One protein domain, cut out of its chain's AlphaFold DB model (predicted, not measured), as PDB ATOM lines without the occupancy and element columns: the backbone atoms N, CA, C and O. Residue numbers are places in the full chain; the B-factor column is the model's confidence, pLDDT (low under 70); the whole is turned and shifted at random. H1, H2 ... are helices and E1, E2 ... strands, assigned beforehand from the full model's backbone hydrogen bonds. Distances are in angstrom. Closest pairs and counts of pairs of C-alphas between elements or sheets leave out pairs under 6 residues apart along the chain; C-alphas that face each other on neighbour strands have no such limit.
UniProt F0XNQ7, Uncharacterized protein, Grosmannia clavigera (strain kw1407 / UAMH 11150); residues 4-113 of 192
ATOM      1  N   GLN A   4     108.133 129.573 149.950       82.88
ATOM      2  CA  GLN A   4     108.904 128.664 149.099       82.88
ATOM      3  C   GLN A   4     108.437 128.725 147.647       82.88
ATOM      4  O   GLN A   4     109.259 128.808 146.742       82.88
ATOM      5  N   LEU A   5     107.120 128.754 147.417       83.94
ATOM      6  CA  LEU A   5     106.563 128.836 146.068       83.94
ATOM      7  C   LEU A   5     106.948 130.158 145.393       83.94
ATOM      8  O   LEU A   5     107.320 130.164 144.223       83.94
ATOM      9  N   HIS A   6     106.909 131.260 146.144       84.75
ATOM     10  CA  HIS A   6     107.345 132.564 145.652       84.75
ATOM     11  C   HIS A   6     108.843 132.574 145.319       84.75
ATOM     12  O   HIS A   6     109.230 133.043 144.254       84.75
ATOM     13  N   SER A   7     109.682 132.000 146.188       87.12
ATOM     14  CA  SER A   7     111.122 131.859 145.935       87.12
ATOM     15  C   SER A   7     111.402 131.014 144.688       87.12
ATOM     16  O   SER A   7     112.166 131.423 143.818       87.12
ATOM     17  N   TRP A   8     110.746 129.860 144.545       89.19
ATOM     18  CA  TRP A   8     110.909 128.999 143.372       89.19
ATOM     19  C   TRP A   8     110.445 129.666 142.081       89.19
ATOM     20  O   TRP A   8     111.076 129.476 141.043       89.19
ATOM     21  N   TRP A   9     109.372 130.449 142.148       89.12
ATOM     22  CA  TRP A   9     108.890 131.232 141.019       89.12
ATOM     23  C   TRP A   9     109.887 132.333 140.636       89.12
ATOM     24  O   TRP A   9     110.276 132.419 139.475       89.12
ATOM     25  N   GLY A  10     110.385 133.101 141.614       87.38
ATOM     26  CA  GLY A  10     111.384 134.154 141.391       87.38
ATOM     27  C   GLY A  10     112.714 133.621 140.848       87.38
ATOM     28  O   GLY A  10     113.370 134.283 140.053       87.38
ATOM     29  N   ARG A  11     113.075 132.382 141.202       87.88
ATOM     30  CA  ARG A  11     114.258 131.671 140.685       87.88
ATOM     31  C   ARG A  11     114.004 130.912 139.379       87.88
ATOM     32  O   ARG A  11     114.862 130.139 138.956       87.88
ATOM     33  N   ALA A  12     112.830 131.081 138.771       91.56
ATOM     34  CA  ALA A  12     112.423 130.402 137.544       91.56
ATOM     35  C   ALA A  12     112.572 128.866 137.594       91.56
ATOM     36  O   ALA A  12     112.955 128.231 136.616       91.56
ATOM     37  N   LEU A  13     112.263 128.248 138.739       90.69
ATOM     38  CA  LEU A  13     112.346 126.790 138.917       90.69
ATOM     39  C   LEU A  13     111.112 126.060 138.388       90.69
ATOM     40  O   LEU A  13     111.174 124.871 138.080       90.69
ATOM     41  N   PHE A  14     109.991 126.762 138.259       93.12
ATOM     42  CA  PHE A  14     108.789 126.250 137.620       93.12
ATOM     43  C   PHE A  14     108.065 127.359 136.855       93.12
ATOM     44  O   PHE A  14     108.315 128.545 137.061       93.12
ATOM     45  N   GLY A  15     107.137 126.962 135.988       93.81
ATOM     46  CA  GLY A  15     106.243 127.865 135.277       93.81
ATOM     47  C   GLY A  15     104.843 127.283 135.115       93.81
ATOM     48  O   GLY A  15     104.626 126.078 135.254       93.81
ATOM     49  N   LEU A  16     103.891 128.167 134.820       95.62
ATOM     50  CA  LEU A  16     102.500 127.822 134.551       95.62
ATOM     51  C   LEU A  16     102.205 128.106 133.084       95.62
ATOM     52  O   LEU A  16     102.182 129.260 132.664       95.62
ATOM     53  N   LYS A  17     101.991 127.054 132.300       95.94
ATOM     54  CA  LYS A  17     101.595 127.167 130.902       95.94
ATOM     55  C   LYS A  17     100.074 127.356 130.831       95.94
ATOM     56  O   LYS A  17      99.357 126.443 131.241       95.94
ATOM     57  N   PRO A  18      99.560 128.471 130.295       96.75
ATOM     58  CA  PRO A  18      98.124 128.625 130.084       96.75
ATOM     59  C   PRO A  18      97.615 127.605 129.055       96.75
ATOM     60  O   PRO A  18      98.252 127.393 128.020       96.75
ATOM     61  N   LEU A  19      96.476 126.969 129.342       96.12
ATOM     62  CA  LEU A  19      95.808 126.032 128.433       96.12
ATOM     63  C   LEU A  19      94.503 126.612 127.882       96.12
ATOM     64  O   LEU A  19      94.296 126.599 126.671       96.12
ATOM     65  N   SER A  20      93.638 127.125 128.754       94.88
ATOM     66  CA  SER A  20      92.351 127.710 128.369       94.88
ATOM     67  C   SER A  20      91.844 128.694 129.423       94.88
ATOM     68  O   SER A  20      92.264 128.652 130.580       94.88
ATOM     69  N   LYS A  21      90.933 129.580 129.011       93.44
ATOM     70  CA  LYS A  21      90.171 130.478 129.884       93.44
ATOM     71  C   LYS A  21      88.690 130.403 129.514       93.44
ATOM     72  O   LYS A  21      88.356 130.335 128.333       93.44
ATOM     73  N   THR A  22      87.838 130.422 130.525       91.62
ATOM     74  CA  THR A  22      86.395 130.662 130.464       91.62
ATOM     75  C   THR A  22      86.068 131.869 131.351       91.62
ATOM     76  O   THR A  22      86.953 132.418 132.010       91.62
ATOM     77  N   ASP A  23      84.801 132.268 131.410       90.81
ATOM     78  CA  ASP A  23      84.354 133.415 132.215       90.81
ATOM     79  C   ASP A  23      84.573 133.218 133.728       90.81
ATOM     80  O   ASP A  23      84.569 134.184 134.488       90.81
ATOM     81  N   LYS A  24      84.750 131.966 134.174       92.38
ATOM     82  CA  LYS A  24      84.868 131.597 135.595       92.38
ATOM     83  C   LYS A  24      86.126 130.820 135.939       92.38
ATOM     84  O   LYS A  24      86.413 130.625 137.117       92.38
ATOM     85  N   GLU A  25      86.866 130.358 134.937       94.56
ATOM     86  CA  GLU A  25      87.974 129.440 135.156       94.56
ATOM     87  C   GLU A  25      89.135 129.704 134.202       94.56
ATOM     88  O   GLU A  25      88.955 129.983 133.018       94.56
ATOM     89  N   VAL A  26      90.354 129.542 134.699       96.38
ATOM     90  CA  VAL A  26      91.572 129.487 133.893       96.38
ATOM     91  C   VAL A  26      92.280 128.178 134.187       96.38
ATOM     92  O   VAL A  26      92.614 127.876 135.332       96.38
ATOM     93  N   VAL A  27      92.540 127.404 133.139       96.94
ATOM     94  CA  VAL A  27      93.243 126.130 133.233       96.94
ATOM     95  C   VAL A  27      94.709 126.352 132.888       96.94
ATOM     96  O   VAL A  27      95.044 126.836 131.801       96.94
ATOM     97  N   VAL A  28      95.597 125.971 133.802       96.75
ATOM     98  CA  VAL A  28      97.050 126.072 133.641       96.75
ATOM     99  C   VAL A  28      97.711 124.719 133.847       96.75
ATOM    100  O   VAL A  28      97.254 123.895 134.631       96.75
ATOM    101  N   GLN A  29      98.822 124.493 133.162       96.62
ATOM    102  CA  GLN A  29      99.652 123.311 133.325       96.62
ATOM    103  C   GLN A  29     100.957 123.682 134.018       96.62
ATOM    104  O   GLN A  29     101.671 124.582 133.581       96.62
ATOM    105  N   PHE A  30     101.282 122.971 135.085       94.88
ATOM    106  CA  PHE A  30     102.514 123.137 135.834       94.88
ATOM    107  C   PHE A  30     103.690 122.470 135.117       94.88
ATOM    108  O   PHE A  30     103.576 121.344 134.631       94.88
ATOM    109  N   HIS A  31     104.835 123.150 135.074       94.12
ATOM    110  CA  HIS A  31     106.082 122.632 134.507       94.12
ATOM    111  C   HIS A  31     107.261 122.972 135.408       94.12
ATOM    112  O   HIS A  31     107.508 124.148 135.668       94.12
ATOM    113  N   TRP A  32     108.035 121.966 135.817       93.38
ATOM    114  CA  TRP A  32     109.377 122.195 136.349       93.38
ATOM    115  C   TRP A  32     110.302 122.634 135.226       93.38
ATOM    116  O   TRP A  32     110.404 121.969 134.193       93.38
ATOM    117  N   LEU A  33     111.006 123.737 135.432       90.88
ATOM    118  CA  LEU A  33     111.927 124.278 134.447       90.88
ATOM    119  C   LEU A  33     113.329 123.727 134.694       90.88
ATOM    120  O   LEU A  33     113.798 123.637 135.831       90.88
ATOM    121  N   LYS A  34     113.983 123.307 133.611       85.75
ATOM    122  CA  LYS A  34     115.336 122.770 133.673       85.75
ATOM    123  C   LYS A  34     116.323 123.901 133.950       85.75
ATOM    124  O   LYS A  34     116.279 124.945 133.303       85.75
ATOM    125  N   ARG A  35     117.235 123.656 134.889       78.06
ATOM    126  CA  ARG A  35     118.375 124.539 135.126       78.06
ATOM    127  C   ARG A  35     119.429 124.332 134.035       78.06
ATOM    128  O   ARG A  35     119.675 123.183 133.651       78.06
ATOM    129  N   PRO A  36     120.040 125.409 133.528       73.06
ATOM    130  CA  PRO A  36     121.121 125.309 132.576       73.06
ATOM    131  C   PRO A  36     122.307 124.674 133.288       73.06
ATOM    132  O   PRO A  36     122.519 124.867 134.479       73.06
ATOM    133  N   VAL A  37     123.064 123.879 132.543       69.00
ATOM    134  CA  VAL A  37     124.290 123.250 133.051       69.00
ATOM    135  C   VAL A  37     125.473 124.227 132.958       69.00
ATOM    136  O   VAL A  37     126.546 123.954 133.484       69.00
ATOM    137  N   PHE A  38     125.277 125.363 132.280       70.88
ATOM    138  CA  PHE A  38     126.313 126.348 132.004       70.88
ATOM    139  C   PHE A  38     126.397 127.382 133.118       70.88
ATOM    140  O   PHE A  38     125.412 128.045 133.437       70.88
ATOM    141  N   LYS A  39     127.606 127.572 133.633       71.12
ATOM    142  CA  LYS A  39     127.954 128.657 134.543       71.12
ATOM    143  C   LYS A  39     128.214 129.942 133.753       71.12
ATOM    144  O   LYS A  39     128.624 129.874 132.594       71.12
ATOM    145  N   PRO A  40     128.120 131.129 134.380       68.94
ATOM    146  CA  PRO A  40     128.367 132.410 133.706       68.94
ATOM    147  C   PRO A  40     129.726 132.535 132.993       68.94
ATOM    148  O   PRO A  40     129.880 133.356 132.092       68.94
ATOM    149  N   LYS A  41     130.730 131.749 133.405       73.06
ATOM    150  CA  LYS A  41     132.087 131.749 132.831       73.06
ATOM    151  C   LYS A  41     132.311 130.648 131.795       73.06
ATOM    152  O   LYS A  41     133.400 130.583 131.223       73.06
ATOM    153  N   ASP A  42     131.324 129.786 131.573       73.94
ATOM    154  CA  ASP A  42     131.471 128.688 130.634       73.94
ATOM    155  C   ASP A  42     131.440 129.228 129.198       73.94
ATOM    156  O   ASP A  42     130.603 130.071 128.859       73.94
ATOM    157  N   PRO A  43     132.353 128.772 128.326       72.38
ATOM    158  CA  PRO A  43     132.316 129.137 126.923       72.38
ATOM    159  C   PRO A  43     131.085 128.493 126.279       72.38
ATOM    160  O   PRO A  43     131.048 127.286 126.047       72.38
ATOM    161  N   ILE A  44     130.075 129.306 125.979       70.19
ATOM    162  CA  ILE A  44     128.882 128.856 125.265       70.19
ATOM    163  C   ILE A  44     129.131 129.020 123.766       70.19
ATOM    164  O   ILE A  44     129.173 130.134 123.243       70.19
ATOM    165  N   ASP A  45     129.289 127.898 123.067       77.69
ATOM    166  CA  ASP A  45     129.123 127.862 121.616       77.69
ATOM    167  C   ASP A  45     127.625 127.961 121.269       77.69
ATOM    168  O   ASP A  45     126.761 127.486 122.014       77.69
ATOM    169  N   ALA A  46     127.302 128.575 120.131       76.06
ATOM    170  CA  ALA A  46     125.929 128.753 119.667       76.06
ATOM    171  C   ALA A  46     125.187 127.411 119.546       76.06
ATOM    172  O   ALA A  46     124.000 127.338 119.867       76.06
ATOM    173  N   ASP A  47     125.891 126.347 119.152       77.56
ATOM    174  CA  ASP A  47     125.328 125.000 119.060       77.56
ATOM    175  C   ASP A  47     124.928 124.455 120.445       77.56
ATOM    176  O   ASP A  47     123.833 123.913 120.599       77.56
ATOM    177  N   CYS A  48     125.737 124.685 121.488       70.31
ATOM    178  CA  CYS A  48     125.407 124.292 122.864       70.31
ATOM    179  C   CYS A  48     124.159 125.008 123.395       70.31
ATOM    180  O   CYS A  48     123.330 124.392 124.065       70.31
ATOM    181  N   PHE A  49     124.002 126.295 123.075       71.44
ATOM    182  CA  PHE A  49     122.803 127.044 123.448       71.44
ATOM    183  C   PHE A  49     121.556 126.486 122.752       71.44
ATOM    184  O   PHE A  49     120.541 126.257 123.404       71.44
ATOM    185  N   VAL A  50     121.630 126.224 121.442       76.81
ATOM    186  CA  VAL A  50     120.502 125.678 120.666       76.81
ATOM    187  C   VAL A  50     120.084 124.299 121.172       76.81
ATOM    188  O   VAL A  50     118.885 124.043 121.288       76.81
ATOM    189  N   GLU A  51     121.037 123.431 121.511       74.56
ATOM    190  CA  GLU A  51     120.742 122.123 122.108       74.56
ATOM    191  C   GLU A  51     120.068 122.269 123.479       74.56
ATOM    192  O   GLU A  51     119.056 121.620 123.731       74.56
ATOM    193  N   ALA A  52     120.528 123.192 124.329       69.50
ATOM    194  CA  ALA A  52     119.884 123.457 125.615       69.50
ATOM    195  C   ALA A  52     118.462 124.032 125.478       69.50
ATOM    196  O   ALA A  52     117.597 123.730 126.296       69.50
ATOM    197  N   VAL A  53     118.190 124.819 124.429       70.12
ATOM    198  CA  VAL A  53     116.832 125.305 124.110       70.12
ATOM    199  C   VAL A  53     115.919 124.157 123.664       70.12
ATOM    200  O   VAL A  53     114.715 124.171 123.933       70.12
ATOM    201  N   ARG A  54     116.474 123.199 122.912       73.06
ATOM    202  CA  ARG A  54     115.741 122.079 122.302       73.06
ATOM    203  C   ARG A  54     115.590 120.875 123.215       73.06
ATOM    204  O   ARG A  54     114.830 119.973 122.868       73.06
ATOM    205  N   ASP A  55     116.295 120.863 124.336       72.44
ATOM    206  CA  ASP A  55     116.238 119.780 125.295       72.44
ATOM    207  C   ASP A  55     114.789 119.561 125.769       72.44
ATOM    208  O   ASP A  55     114.180 120.466 126.350       72.44
ATOM    209  N   PRO A  56     114.201 118.378 125.514       75.06
ATOM    210  CA  PRO A  56     112.858 118.067 125.980       75.06
ATOM    211  C   PRO A  56     112.811 117.787 127.490       75.06
ATOM    212  O   PRO A  56     111.719 117.604 128.033       75.06
ATOM    213  N   ALA A  57     113.961 117.696 128.167       81.75
ATOM    214  CA  ALA A  57     114.034 117.407 129.587       81.75
ATOM    215  C   ALA A  57     113.546 118.589 130.432       81.75
ATOM    216  O   ALA A  57     114.000 119.727 130.306       81.75
ATOM    217  N   TRP A  58     112.648 118.278 131.360       87.06
ATOM    218  CA  TRP A  58     112.134 119.214 132.353       87.06
ATOM    219  C   TRP A  58     112.977 119.200 133.631       87.06
ATOM    220  O   TRP A  58     113.832 118.334 133.826       87.06
ATOM    221  N   GLY A  59     112.733 120.173 134.510       83.94
ATOM    222  CA  GLY A  59     113.350 120.203 135.833       83.94
ATOM    223  C   GLY A  59     112.905 119.031 136.713       83.94
ATOM    224  O   GLY A  59     111.850 118.428 136.501       83.94
ATOM    225  N   SER A  60     113.714 118.707 137.718       83.94
ATOM    226  CA  SER A  60     113.391 117.652 138.680       83.94
ATOM    227  C   SER A  60     112.288 118.095 139.650       83.94
ATOM    228  O   SER A  60     112.298 119.247 140.092       83.94
ATOM    229  N   PRO A  61     111.374 117.190 140.050       82.88
ATOM    230  CA  PRO A  61     110.395 117.480 141.083       82.88
ATOM    231  C   PRO A  61     111.038 117.854 142.416       82.88
ATOM    232  O   PRO A  61     111.806 117.080 142.978       82.88
ATOM    233  N   MET A  62     110.682 119.028 142.937       80.81
ATOM    234  CA  MET A  62     111.131 119.498 144.258       80.81
ATOM    235  C   MET A  62     110.003 119.527 145.296       80.81
ATOM    236  O   MET A  62     110.249 119.751 146.479       80.81
ATOM    237  N   ALA A  63     108.761 119.329 144.859       84.62
ATOM    238  CA  ALA A  63     107.574 119.435 145.691       84.62
ATOM    239  C   ALA A  63     106.763 118.145 145.674       84.62
ATOM    240  O   ALA A  63     106.671 117.472 144.647       84.62
ATOM    241  N   PHE A  64     106.120 117.850 146.800       84.94
ATOM    242  CA  PHE A  64     105.224 116.713 146.961       84.94
ATOM    243  C   PHE A  64     103.861 117.201 147.436       84.94
ATOM    244  O   PHE A  64     103.773 118.094 148.280       84.94
ATOM    245  N   ARG A  65     102.804 116.595 146.899       81.88
ATOM    246  CA  ARG A  65     101.419 116.788 147.340       81.88
ATOM    247  C   ARG A  65     101.239 116.248 148.760       81.88
ATOM    248  O   ARG A  65     102.042 115.441 149.230       81.88
ATOM    249  N   GLU A  66     100.134 116.604 149.410       78.44
ATOM    250  CA  GLU A  66      99.773 116.040 150.721       78.44
ATOM    251  C   GLU A  66      99.690 114.506 150.702       78.44
ATOM    252  O   GLU A  66     100.060 113.851 151.674       78.44
ATOM    253  N   SER A  67      99.288 113.921 149.568       82.88
ATOM    254  CA  SER A  67      99.264 112.470 149.349       82.88
ATOM    255  C   SER A  67     100.651 111.814 149.296       82.88
ATOM    256  O   SER A  67     100.746 110.594 149.199       82.88
ATOM    257  N   GLY A  68     101.731 112.600 149.330       83.94
ATOM    258  CA  GLY A  68     103.109 112.131 149.195       83.94
ATOM    259  C   GLY A  68     103.550 111.887 147.749       83.94
ATOM    260  O   GLY A  68     104.698 111.511 147.530       83.94
ATOM    261  N   LEU A  69     102.676 112.117 146.764       85.06
ATOM    262  CA  LEU A  69     103.032 112.022 145.348       85.06
ATOM    263  C   LEU A  69     103.832 113.253 144.904       85.06
ATOM    264  O   LEU A  69     103.479 114.369 145.305       85.06
ATOM    265  N   PRO A  70     104.870 113.087 144.066       87.62
ATOM    266  CA  PRO A  70     105.588 114.221 143.513       87.62
ATOM    267  C   PRO A  70     104.637 115.095 142.691       87.62
ATOM    268  O   PRO A  70     103.730 114.626 141.995       87.62
ATOM    269  N   LEU A  71     104.842 116.401 142.794       88.50
ATOM    270  CA  LEU A  71     104.277 117.346 141.854       88.50
ATOM    271  C   LEU A  71     105.074 117.194 140.559       88.50
ATOM    272  O   LEU A  71     106.269 117.455 140.551       88.50
ATOM    273  N   GLU A  72     104.450 116.725 139.489       90.94
ATOM    274  CA  GLU A  72     105.126 116.428 138.226       90.94
ATOM    275  C   GLU A  72     104.841 117.495 137.172       90.94
ATOM    276  O   GLU A  72     103.784 118.135 137.164       90.94
ATOM    277  N   THR A  73     105.779 117.654 136.240       92.88
ATOM    278  CA  THR A  73     105.544 118.435 135.028       92.88
ATOM    279  C   THR A  73     104.383 117.837 134.236       92.88
ATOM    280  O   THR A  73     104.295 116.627 134.057       92.88
ATOM    281  N   GLY A  74     103.499 118.695 133.732       93.25
ATOM    282  CA  GLY A  74     102.322 118.301 132.967       93.25
ATOM    283  C   GLY A  74     101.036 118.250 133.789       93.25
ATOM    284  O   GLY A  74      99.961 118.157 133.199       93.25
ATOM    285  N   GLN A  75     101.118 118.359 135.118       93.56
ATOM    286  CA  GLN A  75      99.939 118.392 135.981       93.56
ATOM    287  C   GLN A  75      99.139 119.683 135.779       93.56
ATOM    288  O   GLN A  75      99.704 120.773 135.708       93.56
ATOM    289  N   THR A  76      97.819 119.554 135.690       96.00
ATOM    290  CA  THR A  76      96.909 120.663 135.392       96.00
ATOM    291  C   THR A  76      96.222 121.163 136.656       96.00
ATOM    292  O   THR A  76      95.846 120.368 137.518       96.00
ATOM    293  N   PHE A  77      96.042 122.478 136.739       93.25
ATOM    294  CA  PHE A  77      95.341 123.177 137.805       93.25
ATOM    295  C   PHE A  77      94.297 124.114 137.208       93.25
ATOM    296  O   PHE A  77      94.543 124.745 136.179       93.25
ATOM    297  N   THR A  78      93.160 124.225 137.884       95.44
ATOM    298  CA  THR A  78      92.094 125.156 137.523       95.44
ATOM    299  C   THR A  78      92.050 126.266 138.560       95.44
ATOM    300  O   THR A  78      91.917 126.006 139.753       95.44
ATOM    301  N   ILE A  79      92.201 127.502 138.099       93.38
ATOM    302  CA  ILE A  79      92.015 128.710 138.898       93.38
ATOM    303  C   ILE A  79      90.588 129.165 138.643       93.38
ATOM    304  O   ILE A  79      90.255 129.478 137.503       93.38
ATOM    305  N   THR A  80      89.756 129.176 139.676       94.50
ATOM    306  CA  THR A  80      88.353 129.580 139.580       94.50
ATOM    307  C   THR A  80      88.134 130.920 140.276       94.50
ATOM    308  O   THR A  80      88.814 131.237 141.254       94.50
ATOM    309  N   ALA A  81      87.203 131.718 139.762       92.81
ATOM    310  CA  ALA A  81      86.761 132.952 140.401       92.81
ATOM    311  C   ALA A  81      85.287 133.230 140.083       92.81
ATOM    312  O   ALA A  81      84.776 132.829 139.034       92.81
ATOM    313  N   ASP A  82      84.607 133.940 140.984       91.69
ATOM    314  CA  ASP A  82      83.194 134.303 140.807       91.69
ATOM    315  C   ASP A  82      82.995 135.341 139.703       91.69
ATOM    316  O   ASP A  82      81.964 135.352 139.023       91.69
ATOM    317  N   LYS A  83      83.988 136.216 139.525       91.06
ATOM    318  CA  LYS A  83      83.999 137.255 138.506       91.06
ATOM    319  C   LYS A  83      85.164 137.062 137.551       91.06
ATOM    320  O   LYS A  83      86.272 136.724 137.959       91.06
ATOM    321  N   GLU A  84      84.931 137.397 136.288       89.25
ATOM    322  CA  GLU A  84      85.958 137.289 135.253       89.25
ATOM    323  C   GLU A  84      87.147 138.243 135.487       89.25
ATOM    324  O   GLU A  84      88.276 137.925 135.114       89.25
ATOM    325  N   GLU A  85      86.908 139.397 136.122       90.62
ATOM    326  CA  GLU A  85      87.936 140.405 136.439       90.62
ATOM    327  C   GLU A  85      88.984 139.913 137.449       90.62
ATOM    328  O   GLU A  85      90.121 140.378 137.429       90.62
ATOM    329  N   ASP A  86      88.619 138.933 138.279       91.94
ATOM    330  CA  ASP A  86      89.504 138.331 139.276       91.94
ATOM    331  C   ASP A  86      90.340 137.178 138.682       91.94
ATOM    332  O   ASP A  86      91.276 136.682 139.316       91.94
ATOM    333  N   LEU A  87      90.027 136.743 137.454       93.31
ATOM    334  CA  LEU A  87      90.799 135.716 136.763       93.31
ATOM    335  C   LEU A  87      92.073 136.300 136.152       93.31
ATOM    336  O   LEU A  87      92.051 137.365 135.527       93.31
ATOM    337  N   PRO A  88      93.191 135.557 136.207       92.31
ATOM    338  CA  PRO A  88      94.407 135.980 135.538       92.31
ATOM    339  C   PRO A  88      94.190 136.075 134.021       92.31
ATOM    340  O   PRO A  88      93.554 135.221 133.395       92.31
ATOM    341  N   SER A  89      94.754 137.117 133.406       93.00
ATOM    342  CA  SER A  89      94.751 137.249 131.949       93.00
ATOM    343  C   SER A  89      95.549 136.112 131.312       93.00
ATOM    344  O   SER A  89      96.705 135.868 131.667       93.00
ATOM    345  N   LEU A  90      94.943 135.443 130.327       93.44
ATOM    346  CA  LEU A  90      95.578 134.348 129.596       93.44
ATOM    347  C   LEU A  90      96.837 134.825 128.850       93.44
ATOM    348  O   LEU A  90      97.828 134.101 128.780       93.44
ATOM    349  N   GLU A  91      96.817 136.059 128.340       94.50
ATOM    350  CA  GLU A  91      97.952 136.671 127.642       94.50
ATOM    351  C   GLU A  91      99.108 136.972 128.597       94.50
ATOM    352  O   GLU A  91     100.258 136.652 128.291       94.50
ATOM    353  N   LEU A  92      98.808 137.514 129.784       95.06
ATOM    354  CA  LEU A  92      99.823 137.777 130.809       95.06
ATOM    355  C   LEU A  92     100.441 136.477 131.324       95.06
ATOM    356  O   LEU A  92     101.660 136.397 131.466       95.06
ATOM    357  N   LEU A  93      99.632 135.432 131.525       94.88
ATOM    358  CA  LEU A  93     100.140 134.100 131.850       94.88
ATOM    359  C   LEU A  93     101.034 133.546 130.736       94.88
ATOM    360  O   LEU A  93     102.060 132.931 131.019       94.88
ATOM    361  N   GLY A  94     100.682 133.785 129.471       95.31
ATOM    362  CA  GLY A  94     101.494 133.388 128.323       95.31
ATOM    363  C   GLY A  94     102.841 134.109 128.285       95.31
ATOM    364  O   GLY A  94     103.877 133.482 128.058       95.31
ATOM    365  N   LEU A  95     102.843 135.415 128.559       95.69
ATOM    366  CA  LEU A  95     104.067 136.203 128.670       95.69
ATOM    367  C   LEU A  95     104.936 135.708 129.831       95.69
ATOM    368  O   LEU A  95     106.110 135.402 129.627       95.69
ATOM    369  N   GLN A  96     104.349 135.555 131.019       94.56
ATOM    370  CA  GLN A  96     105.028 135.039 132.206       94.56
ATOM    371  C   GLN A  96     105.654 133.664 131.941       94.56
ATOM    372  O   GLN A  96     106.813 133.434 132.280       94.56
ATOM    373  N   TRP A  97     104.914 132.755 131.303       94.56
ATOM    374  CA  TRP A  97     105.403 131.435 130.918       94.56
ATOM    375  C   TRP A  97     106.670 131.512 130.060       94.56
ATOM    376  O   TRP A  97     107.653 130.823 130.337       94.56
ATOM    377  N   ASN A  98     106.672 132.371 129.041       92.38
ATOM    378  CA  ASN A  98     107.827 132.536 128.163       92.38
ATOM    379  C   ASN A  98     109.020 133.166 128.897       92.38
ATOM    380  O   ASN A  98     110.144 132.688 128.745       92.38
ATOM    381  N   LEU A  99     108.778 134.188 129.724       92.25
ATOM    382  CA  LEU A  99     109.824 134.860 130.497       92.25
ATOM    383  C   LEU A  99     110.495 133.916 131.494       92.25
ATOM    384  O   LEU A  99     111.719 133.872 131.551       92.25
ATOM    385  N   LEU A 100     109.719 133.103 132.217       91.88
ATOM    386  CA  LEU A 100     110.270 132.127 133.160       91.88
ATOM    387  C   LEU A 100     111.148 131.093 132.454       91.88
ATOM    388  O   LEU A 100     112.205 130.741 132.965       91.88
ATOM    389  N   ARG A 101     110.775 130.637 131.253       89.81
ATOM    390  CA  ARG A 101     111.625 129.723 130.473       89.81
ATOM    391  C   ARG A 101     112.946 130.363 130.060       89.81
ATOM    392  O   ARG A 101     113.985 129.721 130.172       89.81
ATOM    393  N   ILE A 102     112.912 131.615 129.605       86.94
ATOM    394  CA  ILE A 102     114.121 132.363 129.232       86.94
ATOM    395  C   ILE A 102     115.005 132.593 130.465       86.94
ATOM    396  O   ILE A 102     116.217 132.388 130.397       86.94
ATOM    397  N   ALA A 103     114.408 132.977 131.593       87.50
ATOM    398  CA  ALA A 103     115.108 133.201 132.853       87.50
ATOM    399  C   ALA A 103     115.757 131.914 133.377       87.50
ATOM    400  O   ALA A 103     116.933 131.934 133.743       87.50
ATOM    401  N   ALA A 104     115.028 130.792 133.328       86.06
ATOM    402  CA  ALA A 104     115.558 129.477 133.663       86.06
ATOM    403  C   ALA A 104     116.793 129.181 132.811       86.06
ATOM    404  O   ALA A 104     117.865 128.985 133.362       86.06
ATOM    405  N   MET A 105     116.688 129.269 131.481       80.06
ATOM    406  CA  MET A 105     117.803 129.002 130.563       80.06
ATOM    407  C   MET A 105     119.019 129.914 130.758       80.06
ATOM    408  O   MET A 105     120.137 129.508 130.455       80.06
ATOM    409  N   SER A 106     118.804 131.137 131.238       78.94
ATOM    410  CA  SER A 106     119.862 132.129 131.444       78.94
ATOM    411  C   SER A 106     120.629 131.921 132.756       78.94
ATOM    412  O   SER A 106     121.588 132.638 133.013       78.94
ATOM    413  N   GLY A 107     120.208 130.972 133.601       69.06
ATOM    414  CA  GLY A 107     120.842 130.702 134.894       69.06
ATOM    415  C   GLY A 107     120.547 131.778 135.939       69.06
ATOM    416  O   GLY A 107     121.196 131.833 136.972       69.06
ATOM    417  N   ALA A 108     119.539 132.627 135.724       58.69
ATOM    418  CA  ALA A 108     119.247 133.750 136.619       58.69
ATOM    419  C   ALA A 108     118.830 133.327 138.049       58.69
ATOM    420  O   ALA A 108     118.809 134.156 138.952       58.69
ATOM    421  N   GLY A 109     118.517 132.045 138.281       54.97
ATOM    422  CA  GLY A 109     118.173 131.488 139.599       54.97
ATOM    423  C   GLY A 109     119.330 130.816 140.359       54.97
ATOM    424  O   GLY A 109     119.071 130.170 141.385       54.97
ATOM    425  N   GLU A 110     120.561 130.902 139.835       51.72
ATOM    426  CA  GLU A 110     121.757 130.199 140.331       51.72
ATOM    427  C   GLU A 110     122.564 130.925 141.399       51.72
ATOM    428  O   GLU A 110     123.547 130.346 141.847       51.72
ATOM    429  N   ALA A 111     122.185 132.127 141.832       48.28
ATOM    430  CA  ALA A 111     122.886 132.742 142.947       48.28
ATOM    431  C   ALA A 111     122.717 131.818 144.167       48.28
ATOM    432  O   ALA A 111     121.612 131.600 144.677       48.28
ATOM    433  N   SER A 112     123.794 131.100 144.471       41.69
ATOM    434  CA  SER A 112     123.802 130.053 145.471       41.69
ATOM    435  C   SER A 112     123.765 130.736 146.830       41.69
ATOM    436  O   SER A 112     124.291 131.833 146.980       41.69
ATOM    437  N   ASP A 113     123.158 130.121 147.844       44.22
ATOM    438  CA  ASP A 113     123.226 130.683 149.202       44.22
ATOM    439  C   ASP A 113     124.691 130.770 149.704       44.22
ATOM    440  O   ASP A 113     124.982 131.518 150.631       44.22
TER     441      ASP A 113
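AT A GLANCE: This is residues 4 to 113 of the 192 residues of an uncharacterized protein of Grosmannia clavigera (strain kw1407 / UAMH 11150) (UniProt F0XNQ7). What is the shape? A strongly twisted antiparallel sheet, E1 E2 E3, has H3 packed along it; H2 lies beyond the sheet, towards one end of the elongated whole. What builds it? The 110 printed residues include, in order, H1 E1 E2 H2 E3 H3: mixed, under half in named elements. How large? Only just compact, close to loose: radius of gyration of the C-alphas 15.7 A, spans 51 by 33 by 26 A.

HOW THE PARTS SIT: Which strands pair? E1, residues 14 to 21, and E2, residues 25 to 32, form a hairpin; N 17 and O 29, 2.8 A, are within hydrogen-bond range. E3, residues 76 to 80, is antiparallel to E2; N 28 and O 77, 2.9 A, are within range. Where are the helices? H3, residues 90 to 105, is on the sheet, height 9.0 A; its closest C-alpha pair with E1 is Trp 97 and Gly 15, 5.7 A. H2, residues 46 to 54, is close to but not clearly touching H3; H1, residues 4 to 10, only grazes the sheet. Every O i to N i+4 pair in H1, H2 and H3 is within range.

IN THESE COORDINATES: Where does E1 begin? C-alpha 14 is at (108.789, 126.250, 137.620). How long is H3? It measures 22.9 A, ending at (117.803, 129.002, 130.563).

THE WHOLE: Which links are long? Residues 33 to 45 and 55 to 75. Is it cut? The printed part has no cut. Where is pLDDT under 70? Residues 37, 40, 52 and 107 to 113.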